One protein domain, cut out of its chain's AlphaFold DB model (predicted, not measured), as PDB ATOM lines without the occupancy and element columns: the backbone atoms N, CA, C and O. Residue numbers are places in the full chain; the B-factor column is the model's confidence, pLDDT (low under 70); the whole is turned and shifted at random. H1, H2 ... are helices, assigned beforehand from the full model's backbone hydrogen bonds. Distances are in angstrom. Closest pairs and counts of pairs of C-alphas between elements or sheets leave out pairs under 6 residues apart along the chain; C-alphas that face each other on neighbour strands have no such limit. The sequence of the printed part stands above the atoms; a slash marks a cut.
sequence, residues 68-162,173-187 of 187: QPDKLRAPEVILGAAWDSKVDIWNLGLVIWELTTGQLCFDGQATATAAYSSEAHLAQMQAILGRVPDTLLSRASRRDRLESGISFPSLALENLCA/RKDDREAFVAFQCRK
ATOM      1  N   GLN A  68     -27.297 -23.347  38.576       94.38
ATOM      2  CA  GLN A  68     -27.535 -21.938  38.895       94.38
ATOM      3  C   GLN A  68     -27.432 -21.043  37.654       94.38
ATOM      4  O   GLN A  68     -26.543 -21.268  36.814       94.38
ATOM      5  N   PRO A  69     -28.262 -19.982  37.568       93.98
ATOM      6  CA  PRO A  69     -28.059 -18.887  36.627       93.98
ATOM      7  C   PRO A  69     -26.673 -18.258  36.792       93.98
ATOM      8  O   PRO A  69     -26.136 -18.199  37.897       93.98
ATOM      9  N   ASP A  70     -26.106 -17.751  35.698       94.70
ATOM     10  CA  ASP A  70     -24.721 -17.264  35.647       94.70
ATOM     11  C   ASP A  70     -24.375 -16.263  36.758       94.70
ATOM     12  O   ASP A  70     -23.388 -16.452  37.464       94.70
ATOM     13  N   LYS A  71     -25.224 -15.252  36.962       95.03
ATOM     14  CA  LYS A  71     -25.026 -14.153  37.927       95.03
ATOM     15  C   LYS A  71     -25.252 -14.550  39.386       95.03
ATOM     16  O   LYS A  71     -24.855 -13.830  40.291       95.03
ATOM     17  N   LEU A  72     -25.890 -15.697  39.611       95.62
ATOM     18  CA  LEU A  72     -26.136 -16.227  40.947       95.62
ATOM     19  C   LEU A  72     -25.156 -17.348  41.306       95.62
ATOM     20  O   LEU A  72     -25.157 -17.829  42.433       95.62
ATOM     21  N   ARG A  73     -24.311 -17.786  40.373       95.22
ATOM     22  CA  ARG A  73     -23.493 -18.984  40.544       95.22
ATOM     23  C   ARG A  73     -22.502 -18.852  41.703       95.22
ATOM     24  O   ARG A  73     -21.767 -17.874  41.788       95.22
ATOM     25  N   ALA A  74     -22.465 -19.861  42.568       94.94
ATOM     26  CA  ALA A  74     -21.542 -19.933  43.694       94.94
ATOM     27  C   ALA A  74     -20.090 -20.157  43.221       94.94
ATOM     28  O   ALA A  74     -19.881 -20.785  42.173       94.94
ATOM     29  N   PRO A  75     -19.067 -19.690  43.963       94.57
ATOM     30  CA  PRO A  75     -17.669 -19.800  43.543       94.57
ATOM     31  C   PRO A  75     -17.232 -21.252  43.315       94.57
ATOM     32  O   PRO A  75     -16.533 -21.530  42.344       94.57
ATOM     33  N   GLU A  76     -17.679 -22.201  44.139       94.44
ATOM     34  CA  GLU A  76     -17.423 -23.633  43.962       94.44
ATOM     35  C   GLU A  76     -18.001 -24.172  42.648       94.44
ATOM     36  O   GLU A  76     -17.334 -24.943  41.954       94.44
ATOM     37  N   VAL A  77     -19.180 -23.693  42.245       95.04
ATOM     38  CA  VAL A  77     -19.830 -24.076  40.987       95.04
ATOM     39  C   VAL A  77     -19.134 -23.417  39.798       95.04
ATOM     40  O   VAL A  77     -19.033 -24.035  38.744       95.04
ATOM     41  N   ILE A  78     -18.585 -22.202  39.929       95.82
ATOM     42  CA  ILE A  78     -17.760 -21.590  38.871       95.82
ATOM     43  C   ILE A  78     -16.415 -22.319  38.731       95.82
ATOM     44  O   ILE A  78     -15.962 -22.578  37.614       95.82
ATOM     45  N   LEU A  79     -15.790 -22.678  39.852       95.28
ATOM     46  CA  LEU A  79     -14.476 -23.322  39.923       95.28
ATOM     47  C   LEU A  79     -14.525 -24.838  39.671       95.28
ATOM     48  O   LEU A  79     -13.484 -25.481  39.536       95.28
ATOM     49  N   GLY A  80     -15.719 -25.432  39.588       93.54
ATOM     50  CA  GLY A  80     -15.883 -26.878  39.379       93.54
ATOM     51  C   GLY A  80     -15.335 -27.693  40.537       93.54
ATOM     52  O   GLY A  80     -14.701 -28.723  40.320       93.54
ATOM     53  N   ALA A  81     -15.512 -27.175  41.747       92.38
ATOM     54  CA  ALA A  81     -15.361 -27.939  42.966       92.38
ATOM     55  C   ALA A  81     -16.693 -28.625  43.299       92.38
ATOM     56  O   ALA A  81     -17.759 -28.177  42.878       92.38
ATOM     57  N   ALA A  82     -16.630 -29.698  44.088       90.93
ATOM     58  CA  ALA A  82     -17.834 -30.334  44.611       90.93
ATOM     59  C   ALA A  82     -18.660 -29.328  45.426       90.93
ATOM     60  O   ALA A  82     -18.112 -28.679  46.325       90.93
ATOM     61  N   TRP A  83     -19.949 -29.260  45.121       92.18
ATOM     62  CA  TRP A  83     -20.937 -28.385  45.738       92.18
ATOM     63  C   TRP A  83     -22.003 -29.204  46.479       92.18
ATOM     64  O   TRP A  83     -22.143 -30.410  46.272       92.18
ATOM     65  N   ASP A  84     -22.733 -28.543  47.371       91.27
ATOM     66  CA  ASP A  84     -23.840 -29.104  48.147       91.27
ATOM     67  C   ASP A  84     -24.961 -28.057  48.288       91.27
ATOM     68  O   ASP A  84     -24.959 -27.048  47.585       91.27
ATOM     69  N   SER A  85     -25.918 -28.261  49.197       92.45
ATOM     70  CA  SER A  85     -27.033 -27.327  49.412       92.45
ATOM     71  C   SER A  85     -26.617 -25.934  49.911       92.45
ATOM     72  O   SER A  85     -27.457 -25.039  49.980       92.45
ATOM     73  N   LYS A  86     -25.342 -25.689  50.257       92.48
ATOM     74  CA  LYS A  86     -24.852 -24.338  50.581       92.48
ATOM     75  C   LYS A  86     -24.889 -23.399  49.369       92.48
ATOM     76  O   LYS A  86     -24.985 -22.189  49.564       92.48
ATOM     77  N   VAL A  87     -24.909 -23.923  48.142       93.43
ATOM     78  CA  VAL A  87     -25.088 -23.103  46.930       93.43
ATOM     79  C   VAL A  87     -26.447 -22.394  46.896       93.43
ATOM     80  O   VAL A  87     -26.542 -21.286  46.366       93.43
ATOM     81  N   ASP A  88     -27.473 -22.969  47.527       93.32
ATOM     82  CA  ASP A  88     -28.793 -22.343  47.651       93.32
ATOM     83  C   ASP A  88     -28.759 -21.187  48.657       93.32
ATOM     84  O   ASP A  88     -29.392 -20.156  48.443       93.32
ATOM     85  N   ILE A  89     -27.967 -21.316  49.730       93.57
ATOM     86  CA  ILE A  89     -27.730 -20.228  50.693       93.57
ATOM     87  C   ILE A  89     -26.997 -19.070  50.013       93.57
ATOM     88  O   ILE A  89     -27.375 -17.911  50.188       93.57
ATOM     89  N   TRP A  90     -26.010 -19.384  49.169       94.48
ATOM     90  CA  TRP A  90     -25.346 -18.392  48.331       94.48
ATOM     91  C   TRP A  90     -26.352 -17.651  47.432       94.48
ATOM     92  O   TRP A  90     -26.361 -16.419  47.423       94.48
ATOM     93  N   ASN A  91     -27.239 -18.377  46.735       94.39
ATOM     94  CA  ASN A  91     -28.289 -17.773  45.903       94.39
ATOM     95  C   ASN A  91     -29.259 -16.916  46.696       94.39
ATOM     96  O   ASN A  91     -29.520 -15.789  46.286       94.39
ATOM     97  N   LEU A  92     -29.765 -17.426  47.819       93.54
ATOM     98  CA  LEU A  92     -30.655 -16.680  48.697       93.54
ATOM     99  C   LEU A  92     -30.014 -15.353  49.091       93.54
ATOM    100  O   LEU A  92     -30.664 -14.314  49.035       93.54
ATOM    101  N   GLY A  93     -28.723 -15.376  49.420       92.26
ATOM    102  CA  GLY A  93     -28.008 -14.157  49.723       92.26
ATOM    103  C   GLY A  93     -27.973 -13.178  48.543       92.26
ATOM    104  O   GLY A  93     -28.342 -12.016  48.693       92.26
ATOM    105  N   LEU A  94     -27.593 -13.627  47.349       93.34
ATOM    106  CA  LEU A  94     -27.572 -12.750  46.174       93.34
ATOM    107  C   LEU A  94     -28.960 -12.201  45.801       93.34
ATOM    108  O   LEU A  94     -29.060 -11.044  45.403       93.34
ATOM    109  N   VAL A  95     -30.024 -12.982  45.999       92.74
ATOM    110  CA  VAL A  95     -31.408 -12.526  45.803       92.74
ATOM    111  C   VAL A  95     -31.793 -11.470  46.840       92.74
ATOM    112  O   VAL A  95     -32.348 -10.442  46.475       92.74
ATOM    113  N   ILE A  96     -31.468 -11.664  48.123       89.98
ATOM    114  CA  ILE A  96     -31.698 -10.646  49.164       89.98
ATOM    115  C   ILE A  96     -30.939  -9.356  48.827       89.98
ATOM    116  O   ILE A  96     -31.482  -8.255  48.952       89.98
ATOM    117  N   TRP A  97     -29.696  -9.476  48.362       86.91
ATOM    118  CA  TRP A  97     -28.914  -8.332  47.908       86.91
ATOM    119  C   TRP A  97     -29.611  -7.587  46.765       86.91
ATOM    120  O   TRP A  97     -29.803  -6.375  46.850       86.91
ATOM    121  N   GLU A  98     -30.035  -8.296  45.722       88.46
ATOM    122  CA  GLU A  98     -30.709  -7.706  44.564       88.46
ATOM    123  C   GLU A  98     -32.047  -7.065  44.942       88.46
ATOM    124  O   GLU A  98     -32.309  -5.928  44.561       88.46
ATOM    125  N   LEU A  99     -32.863  -7.738  45.755       86.89
ATOM    126  CA  LEU A  99     -34.158  -7.219  46.201       86.89
ATOM    127  C   LEU A  99     -34.016  -5.957  47.038       86.89
ATOM    128  O   LEU A  99     -34.826  -5.039  46.932       86.89
ATOM    129  N   THR A 100     -32.991  -5.900  47.885       83.79
ATOM    130  CA  THR A 100     -32.776  -4.716  48.704       83.79
ATOM    131  C   THR A 100     -32.197  -3.590  47.848       83.79
ATOM    132  O   THR A 100     -32.663  -2.452  47.936       83.79
ATOM    133  N   THR A 101     -31.144  -3.836  47.069       83.07
ATOM    134  CA  THR A 101     -30.352  -2.785  46.393       83.07
ATOM    135  C   THR A 101     -30.862  -2.402  45.007       83.07
ATOM    136  O   THR A 101     -30.496  -1.345  44.503       83.07
ATOM    137  N   GLY A 102     -31.688  -3.241  44.383       84.95
ATOM    138  CA  GLY A 102     -32.060  -3.118  42.974       84.95
ATOM    139  C   GLY A 102     -30.897  -3.388  42.013       84.95
ATOM    140  O   GLY A 102     -30.980  -3.024  40.841       84.95
ATOM    141  N   GLN A 103     -29.794  -3.970  42.496       85.70
ATOM    142  CA  GLN A 103     -28.570  -4.179  41.728       85.70
ATOM    143  C   GLN A 103     -28.043  -5.602  41.895       85.70
ATOM    144  O   GLN A 103     -28.139  -6.216  42.956       85.70
ATOM    145  N   LEU A 104     -27.401  -6.107  40.845       89.78
ATOM    146  CA  LEU A 104     -26.667  -7.365  40.909       89.78
ATOM    147  C   LEU A 104     -25.393  -7.171  41.734       89.78
ATOM    148  O   LEU A 104     -24.665  -6.204  41.526       89.78
ATOM    149  N   CYS A 105     -25.099  -8.111  42.632       90.03
ATOM    150  CA  CYS A 105     -23.821  -8.108  43.351       90.03
ATOM    151  C   CYS A 105     -22.654  -8.388  42.390       90.03
ATOM    152  O   CYS A 105     -21.589  -7.783  42.486       90.03
ATOM    153  N   PHE A 106     -22.890  -9.289  41.432       93.55
ATOM    154  CA  PHE A 106     -21.934  -9.686  40.411       93.55
ATOM    155  C   PHE A 106     -22.648  -9.806  39.065       93.55
ATOM    156  O   PHE A 106     -23.614 -10.561  38.920       93.55
ATOM    157  N   ASP A 107     -22.186  -9.067  38.062       94.31
ATOM    158  CA  ASP A 107     -22.694  -9.177  36.691       94.31
ATOM    159  C   ASP A 107     -21.817 -10.078  35.811       94.31
ATOM    160  O   ASP A 107     -22.247 -10.470  34.724       94.31
ATOM    161  N   GLY A 108     -20.618 -10.434  36.292       95.28
ATOM    162  CA  GLY A 108     -19.632 -11.230  35.576       95.28
ATOM    163  C   GLY A 108     -19.086 -10.560  34.318       95.28
ATOM    164  O   GLY A 108     -18.599 -11.257  33.433       95.28
ATOM    165  N   GLN A 109     -19.174  -9.237  34.195       95.76
ATOM    166  CA  GLN A 109     -18.681  -8.494  33.043       95.76
ATOM    167  C   GLN A 109     -17.384  -7.761  33.395       95.76
ATOM    168  O   GLN A 109     -17.307  -7.007  34.360       95.76
ATOM    169  N   ALA A 110     -16.342  -7.949  32.580       93.25
ATOM    170  CA  ALA A 110     -15.070  -7.238  32.760       93.25
ATOM    171  C   ALA A 110     -15.199  -5.720  32.522       93.25
ATOM    172  O   ALA A 110     -14.429  -4.928  33.057       93.25
ATOM    173  N   THR A 111     -16.160  -5.320  31.686       92.62
ATOM    174  CA  THR A 111     -16.499  -3.930  31.352       92.62
ATOM    175  C   THR A 111     -18.003  -3.840  31.096       92.62
ATOM    176  O   THR A 111     -18.619  -4.860  30.799       92.62
ATOM    177  N   ALA A 112     -18.585  -2.637  31.108       89.51
ATOM    178  CA  ALA A 112     -20.031  -2.426  30.924       89.51
ATOM    179  C   ALA A 112     -20.619  -2.967  29.600       89.51
ATOM    180  O   ALA A 112     -21.832  -3.088  29.463       89.51
ATOM    181  N   THR A 113     -19.778  -3.259  28.603       92.48
ATOM    182  CA  THR A 113     -20.193  -3.810  27.303       92.48
ATOM    183  C   THR A 113     -19.715  -5.244  27.081       92.48
ATOM    184  O   THR A 113     -19.960  -5.812  26.017       92.48
ATOM    185  N   ALA A 114     -18.979  -5.825  28.031       93.92
ATOM    186  CA  ALA A 114     -18.472  -7.183  27.895       93.92
ATOM    187  C   ALA A 114     -19.598  -8.205  28.077       93.92
ATOM    188  O   ALA A 114     -20.526  -8.018  28.860       93.92
ATOM    189  N   ALA A 115     -19.482  -9.332  27.377       95.91
ATOM    190  CA  ALA A 115     -20.285 -10.500  27.701       95.91
ATOM    191  C   ALA A 115     -19.900 -11.039  29.087       95.91
ATOM    192  O   ALA A 115     -18.788 -10.811  29.571       95.91
ATOM    193  N   TYR A 116     -20.821 -11.781  29.700       96.39
ATOM    194  CA  TYR A 116     -20.540 -12.510  30.931       96.39
ATOM    195  C   TYR A 116     -19.345 -13.456  30.738       96.39
ATOM    196  O   TYR A 116     -19.294 -14.213  29.765       96.39
ATOM    197  N   SER A 117     -18.419 -13.459  31.695       96.92
ATOM    198  CA  SER A 117     -17.350 -14.444  31.809       96.92
ATOM    199  C   SER A 117     -17.211 -14.927  33.252       96.92
ATOM    200  O   SER A 117     -17.437 -14.201  34.221       96.92
ATOM    201  N   SER A 118     -16.840 -16.199  33.408       96.03
ATOM    202  CA  SER A 118     -16.647 -16.796  34.737       96.03
ATOM    203  C   SER A 118     -15.444 -16.183  35.461       96.03
ATOM    204  O   SER A 118     -15.416 -16.101  36.684       96.03
ATOM    205  N   GLU A 119     -14.466 -15.744  34.681       97.07
ATOM    206  CA  GLU A 119     -13.225 -15.104  35.080       97.07
ATOM    207  C   GLU A 119     -13.491 -13.727  35.696       97.07
ATOM    208  O   GLU A 119     -13.041 -13.448  36.806       97.07
ATOM    209  N   ALA A 120     -14.285 -12.886  35.022       96.85
ATOM    210  CA  ALA A 120     -14.674 -11.585  35.557       96.85
ATOM    211  C   ALA A 120     -15.569 -11.740  36.788       96.85
ATOM    212  O   ALA A 120     -15.378 -11.021  37.765       96.85
ATOM    213  N   HIS A 121     -16.478 -12.719  36.787       96.19
ATOM    214  CA  HIS A 121     -17.315 -13.013  37.948       96.19
ATOM    215  C   HIS A 121     -16.459 -13.362  39.181       96.19
ATOM    216  O   HIS A 121     -16.617 -12.750  40.236       96.19
ATOM    217  N   LEU A 122     -15.486 -14.271  39.051       95.87
ATOM    218  CA  LEU A 122     -14.571 -14.603  40.149       95.87
ATOM    219  C   LEU A 122     -13.707 -13.409  40.579       95.87
ATOM    220  O   LEU A 122     -13.500 -13.211  41.775       95.87
ATOM    221  N   ALA A 123     -13.238 -12.591  39.636       95.52
ATOM    222  CA  ALA A 123     -12.467 -11.393  39.950       95.52
ATOM    223  C   ALA A 123     -13.290 -10.364  40.752       95.52
ATOM    224  O   ALA A 123     -12.772  -9.775  41.702       95.52
ATOM    225  N   GLN A 124     -14.577 -10.187  40.428       93.92
ATOM    226  CA  GLN A 124     -15.499  -9.352  41.208       93.92
ATOM    227  C   GLN A 124     -15.729  -9.928  42.611       93.92
ATOM    228  O   GLN A 124     -15.663  -9.192  43.597       93.92
ATOM    229  N   MET A 125     -15.920 -11.250  42.726       93.52
ATOM    230  CA  MET A 125     -16.016 -11.913  44.032       93.52
ATOM    231  C   MET A 125     -14.768 -11.660  44.874       93.52
ATOM    232  O   MET A 125     -14.890 -11.336  46.050       93.52
ATOM    233  N   GLN A 126     -13.571 -11.754  44.288       92.12
ATOM    234  CA  GLN A 126     -12.327 -11.523  45.020       92.12
ATOM    235  C   GLN A 126     -12.125 -10.067  45.435       92.12
ATOM    236  O   GLN A 126     -11.559  -9.813  46.498       92.12
ATOM    237  N   ALA A 127     -12.588  -9.117  44.625       91.73
ATOM    238  CA  ALA A 127     -12.533  -7.702  44.966       91.73
ATOM    239  C   ALA A 127     -13.361  -7.366  46.215       91.73
ATOM    240  O   ALA A 127     -12.952  -6.499  46.989       91.73
ATOM    241  N   ILE A 128     -14.478  -8.072  46.418       89.85
ATOM    242  CA  ILE A 128     -15.431  -7.835  47.510       89.85
ATOM    243  C   ILE A 128     -15.162  -8.735  48.729       89.85
ATOM    244  O   ILE A 128     -15.133  -8.262  49.862       89.85
ATOM    245  N   LEU A 129     -14.970 -10.038  48.514       90.26
ATOM    246  CA  LEU A 129     -14.860 -11.060  49.568       90.26
ATOM    247  C   LEU A 129     -13.409 -11.420  49.918       90.26
ATOM    248  O   LEU A 129     -13.161 -12.182  50.854       90.26
ATOM    249  N   GLY A 130     -12.441 -10.898  49.164       89.90
ATOM    250  CA  GLY A 130     -11.036 -11.258  49.285       89.90
ATOM    251  C   GLY A 130     -10.675 -12.542  48.535       89.90
ATOM    252  O   GLY A 130     -11.442 -13.106  47.756       89.90
ATOM    253  N   ARG A 131      -9.441 -13.009  48.732       90.19
ATOM    254  CA  ARG A 131      -8.900 -14.154  47.989       90.19
ATOM    255  C   ARG A 131      -9.710 -15.431  48.242       90.19
ATOM    256  O   ARG A 131     -10.030 -15.757  49.382       90.19
ATOM    257  N   VAL A 132      -9.942 -16.199  47.173       89.91
ATOM    258  CA  VAL A 132     -10.574 -17.521  47.254       89.91
ATOM    259  C   VAL A 132      -9.795 -18.417  48.233       89.91
ATOM    260  O   VAL A 132      -8.582 -18.571  48.063       89.91
ATOM    261  N   PRO A 133     -10.450 -19.031  49.238       90.93
ATOM    262  CA  PRO A 133      -9.770 -19.871  50.220       90.93
ATOM    263  C   PRO A 133      -9.036 -21.056  49.582       90.93
ATOM    264  O   PRO A 133      -9.607 -21.773  48.756       90.93
ATOM    265  N   ASP A 134      -7.816 -21.350  50.040       91.14
ATOM    266  CA  ASP A 134      -7.009 -22.451  49.489       91.14
ATOM    267  C   ASP A 134      -7.688 -23.826  49.655       91.14
ATOM    268  O   ASP A 134      -7.495 -24.724  48.837       91.14
ATOM    269  N   THR A 135      -8.553 -23.989  50.665       90.27
ATOM    270  CA  THR A 135      -9.377 -25.198  50.857       90.27
ATOM    271  C   THR A 135     -10.389 -25.422  49.738       90.27
ATOM    272  O   THR A 135     -10.757 -26.561  49.462       90.27
ATOM    273  N   LEU A 136     -10.892 -24.342  49.135       89.56
ATOM    274  CA  LEU A 136     -11.781 -24.428  47.983       89.56
ATOM    275  C   LEU A 136     -10.957 -24.662  46.716       89.56
ATOM    276  O   LEU A 136     -11.289 -25.542  45.923       89.56
ATOM    277  N   LEU A 137      -9.839 -23.943  46.573       92.24
ATOM    278  CA  LEU A 137      -8.926 -24.122  45.447       92.24
ATOM    279  C   LEU A 137      -8.426 -25.561  45.356       92.24
ATOM    280  O   LEU A 137      -8.478 -26.133  44.276       92.24
ATOM    281  N   SER A 138      -8.036 -26.199  46.463       92.90
ATOM    282  CA  SER A 138      -7.540 -27.584  46.463       92.90
ATOM    283  C   SER A 138      -8.520 -28.594  45.847       92.90
ATOM    284  O   SER A 138      -8.086 -29.600  45.290       92.90
ATOM    285  N   ARG A 139      -9.823 -28.289  45.871       91.13
ATOM    286  CA  ARG A 139     -10.917 -29.102  45.318       91.13
ATOM    287  C   ARG A 139     -11.402 -28.638  43.942       91.13
ATOM    288  O   ARG A 139     -12.216 -29.325  43.336       91.13
ATOM    289  N   ALA A 140     -10.948 -27.482  43.468       93.51
ATOM    290  CA  ALA A 140     -11.365 -26.895  42.203       93.51
ATOM    291  C   ALA A 140     -10.665 -27.554  41.010       93.51
ATOM    292  O   ALA A 140      -9.438 -27.700  41.013       93.51
ATOM    293  N   SER A 141     -11.448 -27.876  39.979       94.92
ATOM    294  CA  SER A 141     -10.966 -28.378  38.686       94.92
ATOM    295  C   SER A 141     -10.653 -27.264  37.677       94.92
ATOM    296  O   SER A 141      -9.866 -27.493  36.765       94.92
ATOM    297  N   ARG A 142     -11.220 -26.060  37.849       94.18
ATOM    298  CA  ARG A 142     -11.121 -24.916  36.919       94.18
ATOM    299  C   ARG A 142     -10.450 -23.697  37.563       94.18
ATOM    300  O   ARG A 142     -11.045 -22.625  37.669       94.18
ATOM    301  N   ARG A 143      -9.237 -23.890  38.094       91.40
ATOM    302  CA  ARG A 143      -8.453 -22.835  38.777       91.40
ATOM    303  C   ARG A 143      -7.870 -21.810  37.809       91.40
ATOM    304  O   ARG A 143      -7.691 -20.661  38.189       91.40
ATOM    305  N   ASP A 144      -7.642 -22.230  36.570       92.99
ATOM    306  CA  ASP A 144      -7.196 -21.421  35.435       92.99
ATOM    307  C   ASP A 144      -8.070 -20.174  35.218       92.99
ATOM    308  O   ASP A 144      -7.579 -19.128  34.802       92.99
ATOM    309  N   ARG A 145      -9.349 -20.227  35.612       91.49
ATOM    310  CA  ARG A 145     -10.270 -19.078  35.560       91.49
ATOM    311  C   ARG A 145      -9.828 -17.890  36.423       91.49
ATOM    312  O   ARG A 145     -10.167 -16.748  36.118       91.49
ATOM    313  N   LEU A 146      -9.064 -18.144  37.487       90.62
ATOM    314  CA  LEU A 146      -8.486 -17.102  38.346       90.62
ATOM    315  C   LEU A 146      -7.210 -16.490  37.744       90.62
ATOM    316  O   LEU A 146      -6.768 -15.438  38.193       90.62
ATOM    317  N   GLU A 147      -6.621 -17.123  36.728       90.42
ATOM    318  CA  GLU A 147      -5.352 -16.720  36.102       90.42
ATOM    319  C   GLU A 147      -5.559 -15.855  34.846       90.42
ATOM    320  O   GLU A 147      -4.605 -15.495  34.162       90.42
ATOM    321  N   SER A 148      -6.803 -15.463  34.557       87.75
ATOM    322  CA  SER A 148      -7.194 -14.671  33.379       87.75
ATOM    323  C   SER A 148      -6.591 -13.259  33.307       87.75
ATOM    324  O   SER A 148      -6.713 -12.590  32.281       87.75
ATOM    325  N   GLY A 149      -5.991 -12.770  34.397       88.70
ATOM    326  CA  GLY A 149      -5.490 -11.398  34.524       88.70
ATOM    327  C   GLY A 149      -6.583 -10.342  34.728       88.70
ATOM    328  O   GLY A 149      -6.264  -9.176  34.963       88.70
ATOM    329  N   ILE A 150      -7.862 -10.729  34.684       91.56
ATOM    330  CA  ILE A 150      -8.971  -9.837  35.023       91.56
ATOM    331  C   ILE A 150      -8.922  -9.568  36.526       91.56
ATOM    332  O   ILE A 150      -8.880 -10.487  37.340       91.56
ATOM    333  N   SER A 151      -8.929  -8.293  36.898       91.57
ATOM    334  CA  SER A 151      -8.936  -7.865  38.291       91.57
ATOM    335  C   SER A 151      -9.754  -6.592  38.438       91.57
ATOM    336  O   SER A 151      -9.829  -5.771  37.523       91.57
ATOM    337  N   PHE A 152     -10.366  -6.445  39.605       90.43
ATOM    338  CA  PHE A 152     -11.088  -5.251  40.014       90.43
ATOM    339  C   PHE A 152     -10.410  -4.677  41.264       90.43
ATOM    340  O   PHE A 152      -9.811  -5.441  42.032       90.43
ATOM    341  N   PRO A 153     -10.464  -3.352  41.487       88.92
ATOM    342  CA  PRO A 153      -9.982  -2.774  42.735       88.92
ATOM    343  C   PRO A 153     -10.744  -3.392  43.909       88.92
ATOM    344  O   PRO A 153     -11.933  -3.679  43.786       88.92
ATOM    345  N   SER A 154     -10.072  -3.588  45.045       87.28
ATOM    346  CA  SER A 154     -10.763  -4.051  46.248       87.28
ATOM    347  C   SER A 154     -11.871  -3.062  46.609       87.28
ATOM    348  O   SER A 154     -11.642  -1.852  46.682       87.28
ATOM    349  N   LEU A 155     -13.077  -3.587  46.785       78.89
ATOM    350  CA  LEU A 155     -14.294  -2.825  47.002       78.89
ATOM    351  C   LEU A 155     -14.894  -3.268  48.328       78.89
ATOM    352  O   LEU A 155     -15.222  -4.438  48.514       78.89
ATOM    353  N   ALA A 156     -15.070  -2.320  49.242       75.32
ATOM    354  CA  ALA A 156     -15.932  -2.554  50.386       75.32
ATOM    355  C   ALA A 156     -17.376  -2.693  49.887       75.32
ATOM    356  O   ALA A 156     -17.817  -1.947  49.012       75.32
ATOM    357  N   LEU A 157     -18.115  -3.641  50.454       64.66
ATOM    358  CA  LEU A 157     -19.480  -3.967  50.035       64.66
ATOM    359  C   LEU A 157     -20.432  -2.757  50.157       64.66
ATOM    360  O   LEU A 157     -21.331  -2.570  49.341       64.66
ATOM    361  N   GLU A 158     -20.165  -1.866  51.115       65.63
ATOM    362  CA  GLU A 158     -20.838  -0.569  51.278       65.63
ATOM    363  C   GLU A 158     -20.699   0.370  50.067       65.63
ATOM    364  O   GLU A 158     -21.623   1.128  49.771       65.63
ATOM    365  N   ASN A 159     -19.588   0.275  49.331       68.12
ATOM    366  CA  ASN A 159     -19.313   1.102  48.157       68.12
ATOM    367  C   ASN A 159     -19.984   0.564  46.892       68.12
ATOM    368  O   ASN A 159     -20.097   1.305  45.918       68.12
ATOM    369  N   LEU A 160     -20.468  -0.686  46.902       67.26
ATOM    370  CA  LEU A 160     -21.170  -1.264  45.753       67.26
ATOM    371  C   LEU A 160     -22.480  -0.508  45.468       67.26
ATOM    372  O   LEU A 160     -22.830  -0.287  44.312       67.26
ATOM    373  N   CYS A 161     -23.147  -0.030  46.523       63.30
ATOM    374  CA  CYS A 161     -24.393   0.737  46.430       63.30
ATOM    375  C   CYS A 161     -24.182   2.242  46.183       63.30
ATOM    376  O   CYS A 161     -25.103   2.921  45.735       63.30
ATOM    377  N   ALA A 162     -23.004   2.795  46.498       58.92
ATOM    378  CA  ALA A 162     -22.775   4.247  46.489       58.92
ATOM    379  C   ALA A 162     -22.868   4.885  45.085       58.92
ATOM    380  O   ALA A 162     -22.940   6.105  44.964       58.92
ATOM    381  N   ARG A 173     -30.262   2.092  56.931       50.35
ATOM    382  CA  ARG A 173     -29.825   0.975  56.076       50.35
ATOM    383  C   ARG A 173     -28.385   0.475  56.240       50.35
ATOM    384  O   ARG A 173     -27.958  -0.378  55.463       50.35
ATOM    385  N   LYS A 174     -27.599   0.997  57.182       47.79
ATOM    386  CA  LYS A 174     -26.198   0.561  57.343       47.79
ATOM    387  C   LYS A 174     -26.091  -0.815  58.020       47.79
ATOM    388  O   LYS A 174     -25.344  -1.660  57.533       47.79
ATOM    389  N   ASP A 175     -26.895  -1.058  59.051       52.34
ATOM    390  CA  ASP A 175     -26.781  -2.243  59.916       52.34
ATOM    391  C   ASP A 175     -27.223  -3.544  59.217       52.34
ATOM    392  O   ASP A 175     -26.562  -4.577  59.334       52.34
ATOM    393  N   ASP A 176     -28.264  -3.484  58.380       52.39
ATOM    394  CA  ASP A 176     -28.735  -4.642  57.602       52.39
ATOM    395  C   ASP A 176     -27.680  -5.151  56.597       52.39
ATOM    396  O   ASP A 176     -27.669  -6.325  56.214       52.39
ATOM    397  N   ARG A 177     -26.757  -4.278  56.167       51.94
ATOM    398  CA  ARG A 177     -25.721  -4.599  55.169       51.94
ATOM    399  C   ARG A 177     -24.579  -5.407  55.769       51.94
ATOM    400  O   ARG A 177     -24.088  -6.331  55.126       51.94
ATOM    401  N   GLU A 178     -24.172  -5.099  56.998       52.32
ATOM    402  CA  GLU A 178     -23.176  -5.896  57.721       52.32
ATOM    403  C   GLU A 178     -23.713  -7.304  58.014       52.32
ATOM    404  O   GLU A 178     -22.976  -8.288  57.899       52.32
ATOM    405  N   ALA A 179     -25.017  -7.420  58.296       53.87
ATOM    406  CA  ALA A 179     -25.684  -8.702  58.499       53.87
ATOM    407  C   ALA A 179     -25.623  -9.600  57.251       53.87
ATOM    408  O   ALA A 179     -25.406 -10.805  57.386       53.87
ATOM    409  N   PHE A 180     -25.728  -9.028  56.046       54.87
ATOM    410  CA  PHE A 180     -25.583  -9.763  54.787       54.87
ATOM    411  C   PHE A 180     -24.196 -10.408  54.637       54.87
ATOM    412  O   PHE A 180     -24.076 -11.596  54.325       54.87
ATOM    413  N   VAL A 181     -23.141  -9.640  54.923       53.70
ATOM    414  CA  VAL A 181     -21.754 -10.132  54.881       53.70
ATOM    415  C   VAL A 181     -21.533 -11.185  55.959       53.70
ATOM    416  O   VAL A 181     -20.996 -12.257  55.689       53.70
ATOM    417  N   ALA A 182     -22.006 -10.919  57.178       55.60
ATOM    418  CA  ALA A 182     -21.914 -11.863  58.280       55.60
ATOM    419  C   ALA A 182     -22.669 -13.170  57.988       55.60
ATOM    420  O   ALA A 182     -22.221 -14.229  58.423       55.60
ATOM    421  N   PHE A 183     -23.783 -13.118  57.254       59.12
ATOM    422  CA  PHE A 183     -24.549 -14.292  56.844       59.12
ATOM    423  C   PHE A 183     -23.772 -15.149  55.840       59.12
ATOM    424  O   PHE A 183     -23.612 -16.346  56.070       59.12
ATOM    425  N   GLN A 184     -23.211 -14.542  54.788       58.24
ATOM    426  CA  GLN A 184     -22.456 -15.274  53.761       58.24
ATOM    427  C   GLN A 184     -21.086 -15.769  54.254       58.24
ATOM    428  O   GLN A 184     -20.599 -16.806  53.806       58.24
ATOM    429  N   CYS A 185     -20.448 -15.050  55.184       50.89
ATOM    430  CA  CYS A 185     -19.138 -15.419  55.728       50.89
ATOM    431  C   CYS A 185     -19.201 -16.418  56.899       50.89
ATOM    432  O   CYS A 185     -18.157 -16.939  57.303       50.89
ATOM    433  N   ARG A 186     -20.383 -16.711  57.462       46.66
ATOM    434  CA  ARG A 186     -20.538 -17.752  58.492       46.66
ATOM    435  C   ARG A 186     -20.552 -19.138  57.832       46.66
ATOM    436  O   ARG A 186     -21.504 -19.502  57.150       46.66
ATOM    437  N   LYS A 187     -19.473 -19.902  58.038       40.97
ATOM    438  CA  LYS A 187     -19.361 -21.320  57.649       40.97
ATOM    439  C   LYS A 187     -20.304 -22.219  58.446       40.97
ATOM    440  O   LYS A 187     -20.347 -22.038  59.682       40.97
TER     441      LYS A 187
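What this domain is: This is residues 68 to 162 and 173 to 187 of the 187 residues of the protein "Protein kinase domain-containing protein" of Sporothrix schenckii (strain ATCC 58251 / de Perez 2211183) (UniProt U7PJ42). Two helices side by side, H2 and H7, run opposite ways, and next to this pair H3 lies nearest the middle, with the short helices H1 and H5 packed at its first residues. H4 lies near H1, H6 lies near H3 and H7, and loops join the parts. The printed part has 110 residues with seven named helices, H1 to H7 in chain order, and no named strand; its class is all helix. It is compact, with a radius of gyration of the C-alphas of 13.5 A and spans of 39 by 33 by 23 A.

How they stand to each other: H2, residues 86 to 101, touches H7, residues 175 to 185, at a shallow tilt of 20 degrees, opposite ways; their closest C-alphas, of Trp 90 and Gln 184, are 6.9 A apart. H2 and H3, residues 118 to 129, are apart. H3 touches H5, residues 143 to 147, with residues 118 to 123 alone; the closest C-alphas, of Glu 119 and Arg 145, are 5.0 A apart. H3 and H1, residues 75 to 79, only just touch, with 3 pairs of C-alphas within 8 A, the closest being Ile 78 and Ser 118 at 6.4 A; H3 does so with residues 118 to 122 alone. H4, residues 134 to 137, is close to H1 but not clearly touching, with C-alphas of Glu 76 and Leu 136 7.0 A apart as the closest. H6, residues 157 to 160, is close to H3 but not clearly touching, the closest C-alphas, of Ile 128 and Leu 157, being 6.1 A apart. In H1, H2, H3 and H7 every O i to N i+4 pair is within hydrogen-bond range; H5 has 0 of 1, but 2 of 2 O i to N i+3 pairs, and H4 and H6 are too short for an i+4 pair.

Where its parts are: H2 is 22.6 A long, from C-alpha 86 at (-24.852, -24.338, 50.581) to C-alpha 101 at (-30.352, -2.785, 46.393). H3 measures 16.0 A and H7 15.8 A, H7 ending at C-alpha 185 (-19.138, -15.419, 55.728).

The domain as a whole: The C-alphas of Ser 141 and Arg 173, the two farthest apart, are 39.0 A apart. Residues 163 to 172 are not printed, and C-alphas 162 and 173 are 12.3 A apart across this cut. The link from H2 to H3, residues 102 to 117, is long. Confidence is low, with pLDDT under 70, at residues 157 to 162 and 173 to 187.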